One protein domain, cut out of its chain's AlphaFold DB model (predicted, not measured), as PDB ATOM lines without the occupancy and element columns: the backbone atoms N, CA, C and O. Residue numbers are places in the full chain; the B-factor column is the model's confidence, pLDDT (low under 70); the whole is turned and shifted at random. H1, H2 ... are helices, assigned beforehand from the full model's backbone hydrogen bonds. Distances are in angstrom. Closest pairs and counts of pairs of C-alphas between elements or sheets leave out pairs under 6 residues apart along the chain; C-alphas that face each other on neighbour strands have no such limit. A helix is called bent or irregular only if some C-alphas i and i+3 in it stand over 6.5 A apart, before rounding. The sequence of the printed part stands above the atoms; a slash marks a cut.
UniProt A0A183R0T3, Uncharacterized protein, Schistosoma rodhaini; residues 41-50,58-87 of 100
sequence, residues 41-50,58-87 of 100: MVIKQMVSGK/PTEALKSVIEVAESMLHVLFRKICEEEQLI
ATOM      1  N   MET A  41     230.637 116.712 112.626       86.25
ATOM      2  CA  MET A  41     231.888 117.195 112.046       86.25
ATOM      3  C   MET A  41     232.362 118.475 112.742       86.25
ATOM      4  O   MET A  41     233.530 118.563 113.118       86.25
ATOM      5  N   VAL A  42     231.458 119.427 112.981       84.12
ATOM      6  CA  VAL A  42     231.780 120.683 113.672       84.12
ATOM      7  C   VAL A  42     232.206 120.430 115.116       84.12
ATOM      8  O   VAL A  42     233.220 120.975 115.544       84.12
ATOM      9  N   ILE A  43     231.516 119.554 115.858       83.69
ATOM     10  CA  ILE A  43     231.909 119.224 117.238       83.69
ATOM     11  C   ILE A  43     233.319 118.615 117.268       83.69
ATOM     12  O   ILE A  43     234.146 119.022 118.084       83.69
ATOM     13  N   LYS A  44     233.635 117.687 116.354       82.25
ATOM     14  CA  LYS A  44     234.992 117.125 116.238       82.25
ATOM     15  C   LYS A  44     236.037 118.208 115.969       82.25
ATOM     16  O   LYS A  44     237.067 118.216 116.635       82.25
ATOM     17  N   GLN A  45     235.748 119.134 115.051       80.19
ATOM     18  CA  GLN A  45     236.625 120.267 114.739       80.19
ATOM     19  C   GLN A  45     236.832 121.196 115.948       80.19
ATOM     20  O   GLN A  45     237.954 121.613 116.232       80.19
ATOM     21  N   MET A  46     235.772 121.476 116.711       76.56
ATOM     22  CA  MET A  46     235.834 122.293 117.930       76.56
ATOM     23  C   MET A  46     236.675 121.651 119.035       76.56
ATOM     24  O   MET A  46     237.273 122.362 119.839       76.56
ATOM     25  N   VAL A  47     236.704 120.320 119.094       75.00
ATOM     26  CA  VAL A  47     237.528 119.574 120.048       75.00
ATOM     27  C   VAL A  47     238.983 119.509 119.571       75.00
ATOM     28  O   VAL A  47     239.886 119.727 120.376       75.00
ATOM     29  N   SER A  48     239.233 119.292 118.274       70.81
ATOM     30  CA  SER A  48     240.594 119.247 117.715       70.81
ATOM     31  C   SER A  48     241.288 120.611 117.659       70.81
ATOM     32  O   SER A  48     242.512 120.668 117.671       70.81
ATOM     33  N   GLY A  49     240.535 121.712 117.608       64.56
ATOM     34  CA  GLY A  49     241.079 123.073 117.560       64.56
ATOM     35  C   GLY A  49     241.421 123.699 118.918       64.56
ATOM     36  O   GLY A  49     241.817 124.861 118.945       64.56
ATOM     37  N   LYS A  50     241.236 122.988 120.045       62.53
ATOM     38  CA  LYS A  50     241.266 123.591 121.393       62.53
ATOM     39  C   LYS A  50     242.547 123.445 122.224       62.53
ATOM     40  O   LYS A  50     242.614 124.138 123.232       62.53
ATOM     41  N   PRO A  58     239.484 110.803 128.365       68.00
ATOM     42  CA  PRO A  58     239.270 109.479 127.798       68.00
ATOM     43  C   PRO A  58     238.474 109.591 126.498       68.00
ATOM     44  O   PRO A  58     237.414 110.219 126.467       68.00
ATOM     45  N   THR A  59     238.958 108.954 125.432       68.06
ATOM     46  CA  THR A  59     238.300 108.936 124.113       68.06
ATOM     47  C   THR A  59     236.829 108.513 124.204       68.06
ATOM     48  O   THR A  59     235.989 108.990 123.444       68.06
ATOM     49  N   GLU A  60     236.503 107.656 125.172       74.31
ATOM     50  CA  GLU A  60     235.149 107.194 125.466       74.31
ATOM     51  C   GLU A  60     234.266 108.285 126.094       74.31
ATOM     52  O   GLU A  60     233.159 108.523 125.616       74.31
ATOM     53  N   ALA A  61     234.785 109.039 127.069       75.25
ATOM     54  CA  ALA A  61     234.079 110.176 127.664       75.25
ATOM     55  C   ALA A  61     233.824 111.282 126.629       75.25
ATOM     56  O   ALA A  61     232.735 111.855 126.569       75.25
ATOM     57  N   LEU A  62     234.806 111.542 125.759       76.12
ATOM     58  CA  LEU A  62     234.652 112.489 124.661       76.12
ATOM     59  C   LEU A  62     233.572 112.034 123.669       76.12
ATOM     60  O   LEU A  62     232.752 112.842 123.241       76.12
ATOM     61  N   LYS A  63     233.540 110.741 123.325       81.25
ATOM     62  CA  LYS A  63     232.523 110.173 122.434       81.25
ATOM     63  C   LYS A  63     231.113 110.362 123.001       81.25
ATOM     64  O   LYS A  63     230.241 110.814 122.265       81.25
ATOM     65  N   SER A  64     230.914 110.095 124.291       82.25
ATOM     66  CA  SER A  64     229.618 110.303 124.949       82.25
ATOM     67  C   SER A  64     229.198 111.775 124.970       82.25
ATOM     68  O   SER A  64     228.042 112.081 124.694       82.25
ATOM     69  N   VAL A  65     230.123 112.707 125.230       81.56
ATOM     70  CA  VAL A  65     229.827 114.151 125.170       81.56
ATOM     71  C   VAL A  65     229.424 114.578 123.758       81.56
ATOM     72  O   VAL A  65     228.488 115.360 123.607       81.56
ATOM     73  N   ILE A  66     230.089 114.046 122.727       83.44
ATOM     74  CA  ILE A  66     229.733 114.310 121.328       83.44
ATOM     75  C   ILE A  66     228.325 113.790 121.029       83.44
ATOM     76  O   ILE A  66     227.540 114.522 120.443       83.44
ATOM     77  N   GLU A  67     227.987 112.574 121.457       86.69
ATOM     78  CA  GLU A  67     226.680 111.952 121.208       86.69
ATOM     79  C   GLU A  67     225.530 112.702 121.903       86.69
ATOM     80  O   GLU A  67     224.495 112.978 121.291       86.69
ATOM     81  N   VAL A  68     225.734 113.125 123.156       87.38
ATOM     82  CA  VAL A  68     224.757 113.956 123.877       87.38
ATOM     83  C   VAL A  68     224.612 115.328 123.213       87.38
ATOM     84  O   VAL A  68     223.488 115.777 122.976       87.38
ATOM     85  N   ALA A  69     225.724 115.988 122.878       88.25
ATOM     86  CA  ALA A  69     225.702 117.292 122.221       88.25
ATOM     87  C   ALA A  69     225.048 117.226 120.832       88.25
ATOM     88  O   ALA A  69     224.273 118.114 120.488       88.25
ATOM     89  N   GLU A  70     225.305 116.166 120.063       89.19
ATOM     90  CA  GLU A  70     224.704 115.903 118.752       89.19
ATOM     91  C   GLU A  70     223.177 115.812 118.858       89.19
ATOM     92  O   GLU A  70     222.466 116.542 118.165       89.19
ATOM     93  N   SER A  71     222.670 114.994 119.786       88.69
ATOM     94  CA  SER A  71     221.230 114.825 120.017       88.69
ATOM     95  C   SER A  71     220.557 116.128 120.465       88.69
ATOM     96  O   SER A  71     219.536 116.539 119.904       88.69
ATOM     97  N   MET A  72     221.160 116.839 121.426       90.12
ATOM     98  CA  MET A  72     220.629 118.111 121.922       90.12
ATOM     99  C   MET A  72     220.606 119.190 120.836       90.12
ATOM    100  O   MET A  72     219.591 119.868 120.666       90.12
ATOM    101  N   LEU A  73     221.702 119.344 120.088       88.00
ATOM    102  CA  LEU A  73     221.807 120.336 119.018       88.00
ATOM    103  C   LEU A  73     220.845 120.025 117.876       88.00
ATOM    104  O   LEU A  73     220.173 120.934 117.401       88.00
ATOM    105  N   HIS A  74     220.712 118.762 117.475       86.69
ATOM    106  CA  HIS A  74     219.780 118.374 116.421       86.69
ATOM    107  C   HIS A  74     218.325 118.692 116.800       86.69
ATOM    108  O   HIS A  74     217.585 119.250 115.989       86.69
ATOM    109  N   VAL A  75     217.916 118.422 118.047       89.19
ATOM    110  CA  VAL A  75     216.580 118.793 118.550       89.19
ATOM    111  C   VAL A  75     216.401 120.312 118.602       89.19
ATOM    112  O   VAL A  75     215.352 120.815 118.202       89.19
ATOM    113  N   LEU A  76     217.404 121.052 119.082       86.12
ATOM    114  CA  LEU A  76     217.357 122.514 119.156       86.12
ATOM    115  C   LEU A  76     217.257 123.148 117.771       86.12
ATOM    116  O   LEU A  76     216.387 123.985 117.554       86.12
ATOM    117  N   PHE A  77     218.104 122.739 116.828       83.38
ATOM    118  CA  PHE A  77     218.071 123.282 115.478       83.38
ATOM    119  C   PHE A  77     216.796 122.907 114.741       83.38
ATOM    120  O   PHE A  77     216.239 123.762 114.060       83.38
ATOM    121  N   ARG A  78     216.292 121.680 114.917       84.06
ATOM    122  CA  ARG A  78     214.987 121.295 114.377       84.06
ATOM    123  C   ARG A  78     213.891 122.209 114.906       84.06
ATOM    124  O   ARG A  78     213.174 122.788 114.107       84.06
ATOM    125  N   LYS A  79     213.832 122.428 116.225       82.69
ATOM    126  CA  LYS A  79     212.881 123.376 116.821       82.69
ATOM    127  C   LYS A  79     213.061 124.785 116.266       82.69
ATOM    128  O   LYS A  79     212.079 125.397 115.907       82.69
ATOM    129  N   ILE A  80     214.284 125.295 116.140       79.25
ATOM    130  CA  ILE A  80     214.533 126.650 115.614       79.25
ATOM    131  C   ILE A  80     214.124 126.781 114.134       79.25
ATOM    132  O   ILE A  80     213.657 127.845 113.731       79.25
ATOM    133  N   CYS A  81     214.293 125.726 113.332       76.06
ATOM    134  CA  CYS A  81     213.967 125.730 111.902       76.06
ATOM    135  C   CYS A  81     212.481 125.443 111.625       76.06
ATOM    136  O   CYS A  81     211.911 126.035 110.714       76.06
ATOM    137  N   GLU A  82     211.845 124.557 112.398       73.19
ATOM    138  CA  GLU A  82     210.414 124.233 112.293       73.19
ATOM    139  C   GLU A  82     209.537 125.308 112.962       73.19
ATOM    140  O   GLU A  82     208.524 125.718 112.397       73.19
ATOM    141  N   GLU A  83     209.953 125.845 114.116       65.00
ATOM    142  CA  GLU A  83     209.307 126.971 114.811       65.00
ATOM    143  C   GLU A  83     209.743 128.313 114.203       65.00
ATOM    144  O   GLU A  83     210.186 129.235 114.895       65.00
ATOM    145  N   GLU A  84     209.577 128.451 112.886       60.72
ATOM    146  CA  GLU A  84     209.904 129.627 112.064       60.72
ATOM    147  C   GLU A  84     209.194 130.948 112.498       60.72
ATOM    148  O   GLU A  84     209.212 131.947 111.776       60.72
ATOM    149  N   GLN A  85     208.578 130.988 113.687       54.84
ATOM    150  CA  GLN A  85     208.097 132.178 114.397       54.84
ATOM    151  C   GLN A  85     209.215 132.968 115.105       54.84
ATOM    152  O   GLN A  85     209.009 134.138 115.429       54.84
ATOM    153  N   LEU A  86     210.392 132.368 115.336       55.91
ATOM    154  CA  LEU A  86     211.519 133.026 116.016       55.91
ATOM    155  C   LEU A  86     212.465 133.787 115.085       55.91
ATOM    156  O   LEU A  86     213.314 134.521 115.583       55.91
ATOM    157  N   ILE A  87     212.319 133.663 113.762       55.81
ATOM    158  CA  ILE A  87     212.974 134.573 112.821       55.81
ATOM    159  C   ILE A  87     212.170 135.877 112.844       55.81
ATOM    160  O   ILE A  87     211.029 135.895 112.365       55.81
TER     161      ILE A  87
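This is residues 41 to 50 and 58 to 87 of the 100 residues of an uncharacterized protein of Schistosoma rodhaini (UniProt A0A183R0T3). One long helix, H2, makes the length of a rod, and a short helix, H1, lies obliquely beside its first half, running opposite ways to it. Beyond H1 the second half of H2 and the tail after it, residues 71 to 87, stick out free. The printed part has 40 residues with two named helices, H1 then H2 along the chain, and no named strand; the class is all helix. The whole is only just loose, close to extended, with a radius of gyration of the C-alphas of 13.0 A, and the C-alphas span 40 by 19 by 12 A.

H2, residues 59 to 82, is the longest helix. H1, residues 41 to 48, is close to H2 but not clearly touching it, with 2 pairs of C-alphas within 8 A. Their closest C-alphas, those of Ile 43 and Ile 66, are 6.8 A apart. Centre to centre they are 12.4 A apart. Their lines stand at a steep tilt of 41 degrees, and they run opposite ways. Residues 71 to 87, of which 71 to 82 belong to H2, stand free. In H1 and H2 every O i to N i+4 pair is within hydrogen-bond range.

H2 has 24 residues and measures 33.9 A from C-alpha 59 at (238.300, 108.936, 124.113) to C-alpha 82 at (210.414, 124.233, 112.293). H1 has 8 residues and begins at C-alpha 41, at (231.888, 117.195, 112.046); its first and last C-alphas are 10.6 A apart. Neither helix is bent.

The two C-alphas farthest apart, those of Pro 58 and Gln 85, are 40.8 A apart. Residues 51 to 57 are not printed, and C-alphas 50 and 58 stand 15.6 A apart across this cut. The link from H1 to H2 is the link across the cut. The mean pLDDT of the printed part is 77.7, and the model's confidence is under 70 at residues 49 to 50, 58 to 59 and 83 to 87.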